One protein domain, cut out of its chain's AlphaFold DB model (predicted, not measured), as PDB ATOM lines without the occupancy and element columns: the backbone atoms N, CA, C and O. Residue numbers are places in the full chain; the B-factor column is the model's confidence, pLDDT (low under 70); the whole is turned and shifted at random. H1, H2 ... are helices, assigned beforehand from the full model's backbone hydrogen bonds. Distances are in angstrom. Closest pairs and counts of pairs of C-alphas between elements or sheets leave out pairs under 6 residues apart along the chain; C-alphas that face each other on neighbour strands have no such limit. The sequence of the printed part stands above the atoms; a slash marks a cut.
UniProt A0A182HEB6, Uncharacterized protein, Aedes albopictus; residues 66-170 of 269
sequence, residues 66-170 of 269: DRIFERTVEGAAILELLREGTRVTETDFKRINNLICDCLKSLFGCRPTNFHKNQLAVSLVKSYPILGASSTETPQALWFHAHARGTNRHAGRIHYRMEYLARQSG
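Overview. This is residues 66 to 170 of the 269 residues of an uncharacterized protein of Aedes albopictus (UniProt A0A182HEB6). One long helix, H3, runs through the middle, with H2 crossing it on one side, H5 crossing it on the opposite side and H4 slanting past it on a third side. The short H1 sits beside the beginning of H2, and a long loop, residues 128 to 155, swings out on the side of H4 and H5, away from H2. The printed part has 105 residues with five named helices, H1 to H5 in chain order, and no named strand; the class is all helix, with 61 residues in named elements. The whole is compact, with a radius of gyration of the C-alphas of 13.2 A, and spans 39 by 34 by 21 A.

Arrangement. H1, residues 66 to 69, touches H2, residues 73 to 83; their closest C-alphas, of Phe 69 and Gly 75, are 4.0 A apart. H3, residues 90 to 108, is the hub, touching four other helices. H1 and H3 only just touch, with 3 pairs of C-alphas within 8 A, the closest being Ile 68 and Cys 103 at 7.3 A. H2 touches residues 92 to 99 of H3 alone, at a steep tilt of 54 degrees, opposite ways; the closest C-alphas, of Gly 75 and Leu 99, are 7.0 A apart. H4, residues 114 to 127, and H3 only just touch, with 3 pairs of C-alphas within 8 A; the closest, of Ile 100 and Leu 120, are 7.6 A apart, and the tilt is steep at 48 degrees, opposite ways. H5, residues 156 to 168, touches H3 at a steep tilt of 60 degrees, the same way, with the closest C-alphas, of Asn 97 and Ile 158, 6.3 A apart. H5 touches H4 with residues 158 to 159 alone; the C-alphas of Lys 117 and Ile 158 come closest, at 6.6 A, and the tilt is steep at 46 degrees, opposite ways. The helix packing is mostly crossed, with no shallow tilt among these four pairs. H2 is apart from H4 and H5. In H2, H3, H4 and H5 every O i to N i+4 pair is within hydrogen-bond range; H1 is too short for such a pair.

Along the chain. H1 begins at C-alpha 66, (228.666, 164.303, 107.274). H2 is 15.6 A from first to last C-alpha, H3 26.5 A, H4 19.9 A and H5 18.9 A. H3 begins at C-alpha 90, (212.781, 166.409, 119.645), and H5 ends at C-alpha 168, (225.513, 184.596, 126.841).

Size, cuts and confidence. The two C-alphas farthest apart, of Glu 84 and Gly 170, are 39.8 A apart. The printed part has no cut. The links H1 to H2 and H3 to H4 are tight, H2 to H3 is short, and H4 to H5 is long, with 28 residues. The mean pLDDT of the printed part is 76.2, and it is under 70 at residue 85, residues 132 to 155 and residue 170.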
ATOM      1  N   ASP A  66     227.751 165.316 106.730       86.44
ATOM      2  CA  ASP A  66     228.666 164.303 107.274       86.44
ATOM      3  C   ASP A  66     230.040 164.898 107.612       86.44
ATOM      4  O   ASP A  66     230.567 164.649 108.693       86.44
ATOM      5  N   ARG A  67     230.533 165.840 106.791       84.75
ATOM      6  CA  ARG A  67     231.798 166.560 107.028       84.75
ATOM      7  C   ARG A  67     231.849 167.327 108.355       84.75
ATOM      8  O   ARG A  67     232.942 167.624 108.834       84.75
ATOM      9  N   ILE A  68     230.694 167.697 108.910       85.94
ATOM     10  CA  ILE A  68     230.551 168.340 110.224       85.94
ATOM     11  C   ILE A  68     230.371 167.278 111.309       85.94
ATOM     12  O   ILE A  68     231.021 167.349 112.350       85.94
ATOM     13  N   PHE A  69     229.483 166.307 111.093       87.25
ATOM     14  CA  PHE A  69     229.133 165.324 112.119       87.25
ATOM     15  C   PHE A  69     230.274 164.352 112.433       87.25
ATOM     16  O   PHE A  69     230.490 164.050 113.604       87.25
ATOM     17  N   GLU A  70     231.077 163.966 111.445       87.12
ATOM     18  CA  GLU A  70     232.254 163.103 111.629       87.12
ATOM     19  C   GLU A  70     233.335 163.730 112.524       87.12
ATOM     20  O   GLU A  70     234.190 163.030 113.061       87.12
ATOM     21  N   ARG A  71     233.297 165.052 112.740       82.94
ATOM     22  CA  ARG A  71     234.295 165.775 113.546       82.94
ATOM     23  C   ARG A  71     234.125 165.591 115.051       82.94
ATOM     24  O   ARG A  71     234.991 166.010 115.813       82.94
ATOM     25  N   THR A  72     233.016 165.002 115.499       84.50
ATOM     26  CA  THR A  72     232.728 164.813 116.924       84.50
ATOM     27  C   THR A  72     232.140 163.432 117.191       84.50
ATOM     28  O   THR A  72     231.384 162.903 116.382       84.50
ATOM     29  N   VAL A  73     232.427 162.863 118.368       83.62
ATOM     30  CA  VAL A  73     231.847 161.573 118.795       83.62
ATOM     31  C   VAL A  73     230.320 161.656 118.873       83.62
ATOM     32  O   VAL A  73     229.617 160.726 118.490       83.62
ATOM     33  N   GLU A  74     229.792 162.794 119.334       85.50
ATOM     34  CA  GLU A  74     228.346 163.017 119.371       85.50
ATOM     35  C   GLU A  74     227.743 163.109 117.962       85.50
ATOM     36  O   GLU A  74     226.670 162.555 117.727       85.50
ATOM     37  N   GLY A  75     228.428 163.767 117.027       85.25
ATOM     38  CA  GLY A  75     227.998 163.857 115.636       85.25
ATOM     39  C   GLY A  75     228.010 162.511 114.923       85.25
ATOM     40  O   GLY A  75     227.044 162.214 114.226       85.25
ATOM     41  N   ALA A  76     229.007 161.659 115.165       86.38
ATOM     42  CA  ALA A  76     229.042 160.299 114.625       86.38
ATOM     43  C   ALA A  76     227.809 159.477 115.050       86.38
ATOM     44  O   ALA A  76     227.152 158.871 114.207       86.38
ATOM     45  N   ALA A  77     227.417 159.548 116.327       86.44
ATOM     46  CA  ALA A  77     226.214 158.871 116.821       86.44
ATOM     47  C   ALA A  77     224.916 159.408 116.184       86.44
ATOM     48  O   ALA A  77     223.963 158.664 115.964       86.44
ATOM     49  N   ILE A  78     224.855 160.710 115.889       86.50
ATOM     50  CA  ILE A  78     223.719 161.309 115.174       86.50
ATOM     51  C   ILE A  78     223.707 160.868 113.711       86.50
ATOM     52  O   ILE A  78     222.647 160.589 113.165       86.50
ATOM     53  N   LEU A  79     224.872 160.798 113.079       87.81
ATOM     54  CA  LEU A  79     225.019 160.386 111.691       87.81
ATOM     55  C   LEU A  79     224.574 158.933 111.484       87.81
ATOM     56  O   LEU A  79     223.861 158.661 110.521       87.81
ATOM     57  N   GLU A  80     224.901 158.028 112.409       86.44
ATOM     58  CA  GLU A  80     224.368 156.658 112.413       86.44
ATOM     59  C   GLU A  80     222.836 156.652 112.519       86.44
ATOM     60  O   GLU A  80     222.166 156.084 111.657       86.44
ATOM     61  N   LEU A  81     222.268 157.389 113.481       84.69
ATOM     62  CA  LEU A  81     220.814 157.496 113.668       84.69
ATOM     63  C   LEU A  81     220.098 158.032 112.415       84.69
ATOM     64  O   LEU A  81     219.026 157.546 112.049       84.69
ATOM     65  N   LEU A  82     220.683 159.028 111.744       83.12
ATOM     66  CA  LEU A  82     220.122 159.611 110.523       83.12
ATOM     67  C   LEU A  82     220.239 158.670 109.316       83.12
ATOM     68  O   LEU A  82     219.341 158.664 108.472       83.12
ATOM     69  N   ARG A  83     221.305 157.863 109.235       84.44
ATOM     70  CA  ARG A  83     221.487 156.843 108.187       84.44
ATOM     71  C   ARG A  83     220.537 155.658 108.352       84.44
ATOM     72  O   ARG A  83     220.079 155.117 107.352       84.44
ATOM     73  N   GLU A  84     220.195 155.295 109.586       81.31
ATOM     74  CA  GLU A  84     219.213 154.242 109.884       81.31
ATOM     75  C   GLU A  84     217.774 154.620 109.482       81.31
ATOM     76  O   GLU A  84     216.897 153.759 109.436       81.31
ATOM     77  N   GLY A  85     217.510 155.896 109.168       69.19
ATOM     78  CA  GLY A  85     216.188 156.367 108.739       69.19
ATOM     79  C   GLY A  85     215.133 156.353 109.851       69.19
ATOM     80  O   GLY A  85     213.935 156.465 109.582       69.19
ATOM     81  N   THR A  86     215.564 156.217 111.106       74.44
ATOM     82  CA  THR A  86     214.696 156.192 112.282       74.44
ATOM     83  C   THR A  86     214.030 157.556 112.488       74.44
ATOM     84  O   THR A  86     214.600 158.611 112.198       74.44
ATOM     85  N   ARG A  87     212.791 157.569 113.001       71.94
ATOM     86  CA  ARG A  87     212.061 158.820 113.252       71.94
ATOM     87  C   ARG A  87     212.793 159.666 114.297       71.94
ATOM     88  O   ARG A  87     212.831 159.310 115.471       71.94
ATOM     89  N   VAL A  88     213.302 160.811 113.859       78.56
ATOM     90  CA  VAL A  88     214.062 161.760 114.681       78.56
ATOM     91  C   VAL A  88     213.168 162.361 115.768       78.56
ATOM     92  O   VAL A  88     212.077 162.868 115.489       78.56
ATOM     93  N   THR A  89     213.621 162.298 117.020       81.19
ATOM     94  CA  THR A  89     212.892 162.843 118.173       81.19
ATOM     95  C   THR A  89     213.275 164.303 118.447       81.19
ATOM     96  O   THR A  89     214.303 164.800 117.988       81.19
ATOM     97  N   GLU A  90     212.480 165.020 119.248       79.44
ATOM     98  CA  GLU A  90     212.781 166.409 119.645       79.44
ATOM     99  C   GLU A  90     214.129 166.534 120.384       79.44
ATOM    100  O   GLU A  90     214.832 167.543 120.260       79.44
ATOM    101  N   THR A  91     214.527 165.497 121.128       85.25
ATOM    102  CA  THR A  91     215.843 165.429 121.772       85.25
ATOM    103  C   THR A  91     216.973 165.350 120.752       85.25
ATOM    104  O   THR A  91     217.975 166.047 120.914       85.25
ATOM    105  N   ASP A  92     216.792 164.595 119.671       84.12
ATOM    106  CA  ASP A  92     217.785 164.472 118.599       84.12
ATOM    107  C   ASP A  92     217.912 165.781 117.818       84.12
ATOM    108  O   ASP A  92     219.021 166.254 117.577       84.12
ATOM    109  N   PHE A  93     216.793 166.457 117.537       82.56
ATOM    110  CA  PHE A  93     216.810 167.793 116.934       82.56
ATOM    111  C   PHE A  93     217.591 168.806 117.770       82.56
ATOM    112  O   PHE A  93     218.314 169.642 117.224       82.56
ATOM    113  N   LYS A  94     217.465 168.750 119.099       85.12
ATOM    114  CA  LYS A  94     218.233 169.620 119.994       85.12
ATOM    115  C   LYS A  94     219.733 169.325 119.912       85.12
ATOM    116  O   LYS A  94     220.515 170.274 119.875       85.12
ATOM    117  N   ARG A  95     220.121 168.047 119.856       87.56
ATOM    118  CA  ARG A  95     221.523 167.617 119.709       87.56
ATOM    119  C   ARG A  95     222.107 168.060 118.368       87.56
ATOM    120  O   ARG A  95     223.131 168.737 118.353       87.56
ATOM    121  N   ILE A  96     221.389 167.815 117.270       88.00
ATOM    122  CA  ILE A  96     221.738 168.297 115.924       88.00
ATOM    123  C   ILE A  96     221.935 169.816 115.934       88.00
ATOM    124  O   ILE A  96     222.959 170.325 115.484       88.00
ATOM    125  N   ASN A  97     220.971 170.560 116.484       87.62
ATOM    126  CA  ASN A  97     221.040 172.017 116.513       87.62
ATOM    127  C   ASN A  97     222.229 172.532 117.337       87.62
ATOM    128  O   ASN A  97     222.809 173.552 116.975       87.62
ATOM    129  N   ASN A  98     222.602 171.844 118.419       89.75
ATOM    130  CA  ASN A  98     223.789 172.191 119.196       89.75
ATOM    131  C   ASN A  98     225.065 171.999 118.372       89.75
ATOM    132  O   ASN A  98     225.792 172.971 118.212       89.75
ATOM    133  N   LEU A  99     225.270 170.827 117.764       89.81
ATOM    134  CA  LEU A  99     226.459 170.554 116.944       89.81
ATOM    135  C   LEU A  99     226.629 171.556 115.800       89.81
ATOM    136  O   LEU A  99     227.713 172.091 115.578       89.81
ATOM    137  N   ILE A 100     225.538 171.858 115.095       89.81
ATOM    138  CA  ILE A 100     225.550 172.825 113.995       89.81
ATOM    139  C   ILE A 100     225.875 174.239 114.503       89.81
ATOM    140  O   ILE A 100     226.644 174.966 113.873       89.81
ATOM    141  N   CYS A 101     225.323 174.641 115.651       89.56
ATOM    142  CA  CYS A 101     225.633 175.937 116.259       89.56
ATOM    143  C   CYS A 101     227.066 176.004 116.800       89.56
ATOM    144  O   CYS A 101     227.685 177.063 116.727       89.56
ATOM    145  N   ASP A 102     227.604 174.897 117.308       89.62
ATOM    146  CA  ASP A 102     228.982 174.814 117.782       89.62
ATOM    147  C   ASP A 102     229.961 174.916 116.608       89.62
ATOM    148  O   ASP A 102     230.915 175.688 116.685       89.62
ATOM    149  N   CYS A 103     229.662 174.262 115.481       88.69
ATOM    150  CA  CYS A 103     230.392 174.438 114.223       88.69
ATOM    151  C   CYS A 103     230.398 175.907 113.769       88.69
ATOM    152  O   CYS A 103     231.459 176.500 113.570       88.69
ATOM    153  N   LEU A 104     229.224 176.544 113.709       88.31
ATOM    154  CA  LEU A 104     229.111 177.966 113.371       88.31
ATOM    155  C   LEU A 104     229.898 178.871 114.316       88.31
ATOM    156  O   LEU A 104     230.542 179.820 113.868       88.31
ATOM    157  N   LYS A 105     229.828 178.589 115.617       88.56
ATOM    158  CA  LYS A 105     230.546 179.346 116.637       88.56
ATOM    159  C   LYS A 105     232.056 179.200 116.477       88.56
ATOM    160  O   LYS A 105     232.773 180.178 116.655       88.56
ATOM    161  N   SER A 106     232.520 178.009 116.122       87.06
ATOM    162  CA  SER A 106     233.936 177.715 115.914       87.06
ATOM    163  C   SER A 106     234.502 178.371 114.650       87.06
ATOM    164  O   SER A 106     235.654 178.794 114.633       87.06
ATOM    165  N   LEU A 107     233.689 178.478 113.594       84.19
ATOM    166  CA  LEU A 107     234.096 179.052 112.307       84.19
ATOM    167  C   LEU A 107     233.973 180.580 112.253       84.19
ATOM    168  O   LEU A 107     234.837 181.251 111.697       84.19
ATOM    169  N   PHE A 108     232.901 181.140 112.820       83.81
ATOM    170  CA  PHE A 108     232.538 182.554 112.645       83.81
ATOM    171  C   PHE A 108     232.281 183.297 113.964       83.81
ATOM    172  O   PHE A 108     231.804 184.436 113.956       83.81
ATOM    173  N   GLY A 109     232.541 182.665 115.108       82.88
ATOM    174  CA  GLY A 109     232.213 183.216 116.421       82.88
ATOM    175  C   GLY A 109     230.710 183.207 116.717       82.88
ATOM    176  O   GLY A 109     229.895 182.598 116.025       82.88
ATOM    177  N   CYS A 110     230.290 183.912 117.768       81.00
ATOM    178  CA  CYS A 110     228.897 183.871 118.233       81.00
ATOM    179  C   CYS A 110     227.890 184.557 117.283       81.00
ATOM    180  O   CYS A 110     226.681 184.481 117.506       81.00
ATOM    181  N   ARG A 111     228.358 185.247 116.234       78.38
ATOM    182  CA  ARG A 111     227.540 186.079 115.331       78.38
ATOM    183  C   ARG A 111     227.748 185.727 113.847       78.38
ATOM    184  O   ARG A 111     228.099 186.605 113.061       78.38
ATOM    185  N   PRO A 112     227.474 184.484 113.417       82.38
ATOM    186  CA  PRO A 112     227.506 184.147 112.001       82.38
ATOM    187  C   PRO A 112     226.435 184.936 111.236       82.38
ATOM    188  O   PRO A 112     225.347 185.225 111.759       82.38
ATOM    189  N   THR A 113     226.723 185.265 109.978       81.06
ATOM    190  CA  THR A 113     225.766 185.942 109.092       81.06
ATOM    191  C   THR A 113     224.548 185.053 108.812       81.06
ATOM    192  O   THR A 113     224.600 183.827 108.935       81.06
ATOM    193  N   ASN A 114     223.422 185.659 108.415       79.81
ATOM    194  CA  ASN A 114     222.232 184.887 108.033       79.81
ATOM    195  C   ASN A 114     222.497 183.970 106.831       79.81
ATOM    196  O   ASN A 114     221.913 182.895 106.769       79.81
ATOM    197  N   PHE A 115     223.410 184.362 105.937       81.62
ATOM    198  CA  PHE A 115     223.867 183.534 104.826       81.62
ATOM    199  C   PHE A 115     224.401 182.178 105.317       81.62
ATOM    200  O   PHE A 115     223.802 181.157 105.008       81.62
ATOM    201  N   HIS A 116     225.413 182.161 106.192       82.19
ATOM    202  CA  HIS A 116     226.000 180.908 106.695       82.19
ATOM    203  C   HIS A 116     225.005 180.057 107.496       82.19
ATOM    204  O   HIS A 116     224.984 178.831 107.380       82.19
ATOM    205  N   LYS A 117     224.133 180.702 108.285       84.06
ATOM    206  CA  LYS A 117     223.056 180.006 109.009       84.06
ATOM    207  C   LYS A 117     222.112 179.287 108.039       84.06
ATOM    208  O   LYS A 117     221.746 178.137 108.274       84.06
ATOM    209  N   ASN A 118     221.711 179.963 106.963       81.75
ATOM    210  CA  ASN A 118     220.850 179.387 105.933       81.75
ATOM    211  C   ASN A 118     221.565 178.295 105.148       81.75
ATOM    212  O   ASN A 118     220.956 177.265 104.883       81.75
ATOM    213  N   GLN A 119     222.845 178.488 104.835       82.50
ATOM    214  CA  GLN A 119     223.635 177.519 104.092       82.50
ATOM    215  C   GLN A 119     223.676 176.165 104.798       82.50
ATOM    216  O   GLN A 119     223.462 175.128 104.171       82.50
ATOM    217  N   LEU A 120     223.863 176.168 106.120       85.12
ATOM    218  CA  LEU A 120     223.818 174.953 106.929       85.12
ATOM    219  C   LEU A 120     222.424 174.343 107.008       85.12
ATOM    220  O   LEU A 120     222.293 173.129 106.903       85.12
ATOM    221  N   ALA A 121     221.383 175.163 107.157       83.69
ATOM    222  CA  ALA A 121     220.012 174.662 107.159       83.69
ATOM    223  C   ALA A 121     219.664 173.956 105.837       83.69
ATOM    224  O   ALA A 121     219.090 172.871 105.854       83.69
ATOM    225  N   VAL A 122     220.062 174.539 104.701       80.81
ATOM    226  CA  VAL A 122     219.885 173.943 103.368       80.81
ATOM    227  C   VAL A 122     220.712 172.668 103.230       80.81
ATOM    228  O   VAL A 122     220.181 171.643 102.816       80.81
ATOM    229  N   SER A 123     221.985 172.707 103.627       84.19
ATOM    230  CA  SER A 123     222.889 171.547 103.604       84.19
ATOM    231  C   SER A 123     222.322 170.365 104.392       84.19
ATOM    232  O   SER A 123     222.389 169.221 103.945       84.19
ATOM    233  N   LEU A 124     221.692 170.642 105.534       86.25
ATOM    234  CA  LEU A 124     221.104 169.639 106.415       86.25
ATOM    235  C   LEU A 124     219.858 168.979 105.840       86.25
ATOM    236  O   LEU A 124     219.767 167.758 105.868       86.25
ATOM    237  N   VAL A 125     218.949 169.755 105.253       81.50
ATOM    238  CA  VAL A 125     217.771 169.195 104.571       81.50
ATOM    239  C   VAL A 125     218.172 168.455 103.296       81.50
ATOM    240  O   VAL A 125     217.591 167.421 102.990       81.50
ATOM    241  N   LYS A 126     219.179 168.953 102.565       82.19
ATOM    242  CA  LYS A 126     219.672 168.302 101.346       82.19
ATOM    243  C   LYS A 126     220.336 166.958 101.649       82.19
ATOM    244  O   LYS A 126     220.098 166.003 100.923       82.19
ATOM    245  N   SER A 127     221.138 166.888 102.715       83.50
ATOM    246  CA  SER A 127     221.795 165.640 103.139       83.50
ATOM    247  C   SER A 127     220.792 164.668 103.770       83.50
ATOM    248  O   SER A 127     220.841 163.471 103.516       83.50
ATOM    249  N   TYR A 128     219.844 165.184 104.561       82.62
ATOM    250  CA  TYR A 128     218.854 164.384 105.279       82.62
ATOM    251  C   TYR A 128     217.451 164.994 105.158       82.62
ATOM    252  O   TYR A 128     217.013 165.743 106.041       82.62
ATOM    253  N   PRO A 129     216.693 164.631 104.107       78.94
ATOM    254  CA  PRO A 129     215.349 165.163 103.871       78.94
ATOM    255  C   PRO A 129     214.367 164.912 105.021       78.94
ATOM    256  O   PRO A 129     213.439 165.695 105.213       78.94
ATOM    257  N   ILE A 130     214.602 163.876 105.837       77.75
ATOM    258  CA  ILE A 130     213.797 163.542 107.026       77.75
ATOM    259  C   ILE A 130     213.778 164.660 108.083       77.75
ATOM    260  O   ILE A 130     212.884 164.700 108.925       77.75
ATOM    261  N   LEU A 131     214.764 165.564 108.048       77.06
ATOM    262  CA  LEU A 131     214.875 166.724 108.939       77.06
ATOM    263  C   LEU A 131     214.102 167.946 108.410       77.06
ATOM    264  O   LEU A 131     213.985 168.959 109.109       77.06
ATOM    265  N   GLY A 132     213.590 167.859 107.179       69.75
ATOM    266  CA  GLY A 132     212.799 168.882 106.514       69.75
ATOM    267  C   GLY A 132     211.337 168.887 106.957       69.75
ATOM    268  O   GLY A 132     210.733 167.839 107.170       69.75
ATOM    269  N   ALA A 133     210.745 170.078 107.091       64.88
ATOM    270  CA  ALA A 133     209.315 170.216 107.385       64.88
ATOM    271  C   ALA A 133     208.457 169.585 106.283       64.88
ATOM    272  O   ALA A 133     208.593 169.945 105.114       64.88
ATOM    273  N   SER A 134     207.522 168.713 106.667       60.47
ATOM    274  CA  SER A 134     206.587 168.079 105.729       60.47
ATOM    275  C   SER A 134     205.470 169.019 105.252       60.47
ATOM    276  O   SER A 134     204.791 168.703 104.280       60.47
ATOM    277  N   SER A 135     205.249 170.162 105.917       58.00
ATOM    278  CA  SER A 135     204.217 171.134 105.531       58.00
ATOM    279  C   SER A 135     204.654 172.584 105.740       58.00
ATOM    280  O   SER A 135     205.356 172.906 106.701       58.00
ATOM    281  N   THR A 136     204.148 173.466 104.875       53.75
ATOM    282  CA  THR A 136     204.325 174.932 104.910       53.75
ATOM    283  C   THR A 136     203.643 175.613 106.102       53.75
ATOM    284  O   THR A 136     203.921 176.778 106.403       53.75
ATOM    285  N   GLU A 137     202.749 174.900 106.791       49.69
ATOM    286  CA  GLU A 137     202.043 175.366 107.989       49.69
ATOM    287  C   GLU A 137     202.831 175.129 109.278       49.69
ATOM    288  O   GLU A 137     202.538 175.742 110.308       49.69
ATOM    289  N   THR A 138     203.853 174.271 109.236       52.84
ATOM    290  CA  THR A 138     204.674 173.992 110.412       52.84
ATOM    291  C   THR A 138     205.468 175.253 110.770       52.84
ATOM    292  O   THR A 138     206.171 175.796 109.913       52.84
ATOM    293  N   PRO A 139     205.381 175.764 112.015       43.91
ATOM    294  CA  PRO A 139     206.100 176.963 112.423       43.91
ATOM    295  C   PRO A 139     207.579 176.888 112.032       43.91
ATOM    296  O   PRO A 139     208.274 175.940 112.392       43.91
ATOM    297  N   GLN A 140     208.076 177.930 111.358       48.38
ATOM    298  CA  GLN A 140     209.476 178.076 110.909       48.38
ATOM    299  C   GLN A 140     210.511 177.847 112.023       48.38
ATOM    300  O   GLN A 140     211.682 177.597 111.759       48.38
ATOM    301  N   ALA A 141     210.079 177.971 113.280       41.66
ATOM    302  CA  ALA A 141     210.882 177.766 114.475       41.66
ATOM    303  C   ALA A 141     211.105 176.289 114.836       41.66
ATOM    304  O   ALA A 141     211.913 176.020 115.718       41.66
ATOM    305  N   LEU A 142     210.400 175.342 114.212       47.00
ATOM    306  CA  LEU A 142     210.446 173.940 114.618       47.00
ATOM    307  C   LEU A 142     211.340 173.072 113.713       47.00
ATOM    308  O   LEU A 142     211.863 172.086 114.222       47.00
ATOM    309  N   TRP A 143     211.559 173.426 112.440       56.41
ATOM    310  CA  TRP A 143     212.210 172.551 111.449       56.41
ATOM    311  C   TRP A 143     213.109 173.355 110.504       56.41
ATOM    312  O   TRP A 143     212.857 174.534 110.244       56.41
ATOM    313  N   PHE A 144     214.143 172.709 109.967       59.56
ATOM    314  CA  PHE A 144     214.942 173.240 108.865       59.56
ATOM    315  C   PHE A 144     214.059 173.159 107.617       59.56
ATOM    316  O   PHE A 144     213.803 172.086 107.089       59.56
ATOM    317  N   HIS A 145     213.429 174.258 107.221       52.62
ATOM    318  CA  HIS A 145     212.362 174.188 106.223       52.62
ATOM    319  C   HIS A 145     212.901 174.496 104.828       52.62
ATOM    320  O   HIS A 145     213.556 175.516 104.663       52.62
ATOM    321  N   ALA A 146     212.537 173.713 103.808       43.78
ATOM    322  CA  ALA A 146     212.741 174.084 102.400       43.78
ATOM    323  C   ALA A 146     211.934 175.336 101.955       43.78
ATOM    324  O   ALA A 146     212.355 176.049 101.055       43.78
ATOM    325  N   HIS A 147     210.821 175.656 102.628       44.97
ATOM    326  CA  HIS A 147     209.846 176.704 102.281       44.97
ATOM    327  C   HIS A 147     209.555 177.654 103.454       44.97
ATOM    328  O   HIS A 147     208.410 178.034 103.711       44.97
ATOM    329  N   ALA A 148     210.582 178.041 104.214       45.91
ATOM    330  CA  ALA A 148     210.404 179.123 105.175       45.91
ATOM    331  C   ALA A 148     209.857 180.379 104.462       45.91
ATOM    332  O   ALA A 148     210.229 180.656 103.325       45.91
ATOM    333  N   ARG A 149     208.944 181.136 105.093       41.50
ATOM    334  CA  ARG A 149     208.317 182.296 104.426       41.50
ATOM    335  C   ARG A 149     209.386 183.351 104.135       41.50
ATOM    336  O   ARG A 149     209.969 183.899 105.072       41.50
ATOM    337  N   GLY A 150     209.553 183.666 102.853       47.94
ATOM    338  CA  GLY A 150     210.557 184.588 102.325       47.94
ATOM    339  C   GLY A 150     211.805 183.857 101.828       47.94
ATOM    340  O   GLY A 150     212.285 182.924 102.468       47.94
ATOM    341  N   THR A 151     212.341 184.311 100.698       44.47
ATOM    342  CA  THR A 151     213.619 183.854 100.138       44.47
ATOM    343  C   THR A 151     214.715 183.921 101.207       44.47
ATOM    344  O   THR A 151     214.881 184.942 101.879       44.47
ATOM    345  N   ASN A 152     215.463 182.826 101.386       50.62
ATOM    346  CA  ASN A 152     216.604 182.730 102.305       50.62
ATOM    347  C   ASN A 152     216.258 182.855 103.805       50.62
ATOM    348  O   ASN A 152     216.912 183.602 104.537       50.62
ATOM    349  N   ARG A 153     215.248 182.133 104.312       57.22
ATOM    350  CA  ARG A 153     214.914 182.122 105.758       57.22
ATOM    351  C   ARG A 153     214.830 180.725 106.381       57.22
ATOM    352  O   ARG A 153     213.984 180.469 107.228       57.22
ATOM    353  N   HIS A 154     215.727 179.821 106.008       61.38
ATOM    354  CA  HIS A 154     215.658 178.394 106.364       61.38
ATOM    355  C   HIS A 154     216.145 178.067 107.789       61.38
ATOM    356  O   HIS A 154     215.868 176.994 108.320       61.38
ATOM    357  N   ALA A 155     216.863 178.989 108.433       62.03
ATOM    358  CA  ALA A 155     217.659 178.699 109.624       62.03
ATOM    359  C   ALA A 155     216.957 178.900 110.982       62.03
ATOM    360  O   ALA A 155     217.637 179.206 111.955       62.03
ATOM    361  N   GLY A 156     215.631 178.759 111.093       73.94
ATOM    362  CA  GLY A 156     214.846 179.131 112.287       73.94
ATOM    363  C   GLY A 156     215.473 178.763 113.646       73.94
ATOM    364  O   GLY A 156     215.857 179.655 114.407       73.94
ATOM    365  N   ARG A 157     215.632 177.464 113.954       77.81
ATOM    366  CA  ARG A 157     216.232 176.992 115.229       77.81
ATOM    367  C   ARG A 157     217.696 177.401 115.410       77.81
ATOM    368  O   ARG A 157     218.085 177.784 116.517       77.81
ATOM    369  N   ILE A 158     218.477 177.370 114.329       82.75
ATOM    370  CA  ILE A 158     219.886 177.792 114.322       82.75
ATOM    371  C   ILE A 158     219.971 179.272 114.702       82.75
ATOM    372  O   ILE A 158     220.751 179.663 115.564       82.75
ATOM    373  N   HIS A 159     219.125 180.108 114.099       83.38
ATOM    374  CA  HIS A 159     219.090 181.543 114.333       83.38
ATOM    375  C   HIS A 159     218.822 181.860 115.807       83.38
ATOM    376  O   HIS A 159     219.603 182.589 116.417       83.38
ATOM    377  N   TYR A 160     217.771 181.279 116.396       82.12
ATOM    378  CA  TYR A 160     217.438 181.519 117.803       82.12
ATOM    379  C   TYR A 160     218.535 181.048 118.758       82.12
ATOM    380  O   TYR A 160     218.845 181.741 119.730       82.12
ATOM    381  N   ARG A 161     219.153 179.891 118.486       84.44
ATOM    382  CA  ARG A 161     220.237 179.369 119.323       84.44
ATOM    383  C   ARG A 161     221.497 180.226 119.221       84.44
ATOM    384  O   ARG A 161     222.070 180.541 120.261       84.44
ATOM    385  N   MET A 162     221.882 180.666 118.024       85.56
ATOM    386  CA  MET A 162     223.016 181.582 117.854       85.56
ATOM    387  C   MET A 162     222.763 182.936 118.531       85.56
ATOM    388  O   MET A 162     223.657 183.453 119.193       85.56
ATOM    389  N   GLU A 163     221.545 183.486 118.461       83.75
ATOM    390  CA  GLU A 163     221.198 184.704 119.213       83.75
ATOM    391  C   GLU A 163     221.282 184.493 120.729       83.75
ATOM    392  O   GLU A 163     221.750 185.370 121.454       83.75
ATOM    393  N   TYR A 164     220.863 183.330 121.226       86.06
ATOM    394  CA  TYR A 164     221.018 182.984 122.636       86.06
ATOM    395  C   TYR A 164     222.497 182.888 123.043       86.06
ATOM    396  O   TYR A 164     222.889 183.493 124.040       86.06
ATOM    397  N   LEU A 165     223.328 182.192 122.258       86.00
ATOM    398  CA  LEU A 165     224.770 182.075 122.505       86.00
ATOM    399  C   LEU A 165     225.458 183.444 122.495       86.00
ATOM    400  O   LEU A 165     226.257 183.732 123.381       86.00
ATOM    401  N   ALA A 166     225.084 184.321 121.564       84.56
ATOM    402  CA  ALA A 166     225.612 185.678 121.497       84.56
ATOM    403  C   ALA A 166     225.176 186.573 122.669       84.56
ATOM    404  O   ALA A 166     225.873 187.520 123.024       84.56
ATOM    405  N   ARG A 167     224.012 186.309 123.278       82.19
ATOM    406  CA  ARG A 167     223.602 186.985 124.521       82.19
ATOM    407  C   ARG A 167     224.417 186.493 125.713       82.19
ATOM    408  O   ARG A 167     224.756 187.300 126.573       82.19
ATOM    409  N   GLN A 168     224.724 185.196 125.764       82.88
ATOM    410  CA  GLN A 168     225.513 184.596 126.841       82.88
ATOM    411  C   GLN A 168     226.995 184.960 126.783       82.88
ATOM    412  O   GLN A 168     227.610 185.112 127.834       82.88
ATOM    413  N   SER A 169     227.570 185.114 125.587       76.81
ATOM    414  CA  SER A 169     228.996 185.426 125.431       76.81
ATOM    415  C   SER A 169     229.371 186.830 125.905       76.81
ATOM    416  O   SER A 169     230.549 187.147 126.008       76.81
ATOM    417  N   GLY A 170     228.389 187.695 126.183       65.19
ATOM    418  CA  GLY A 170     228.647 189.081 126.573       65.19
ATOM    419  C   GLY A 170     229.185 189.949 125.429       65.19
ATOM    420  O   GLY A 170     229.371 191.151 125.629       65.19
TER     421      GLY A 170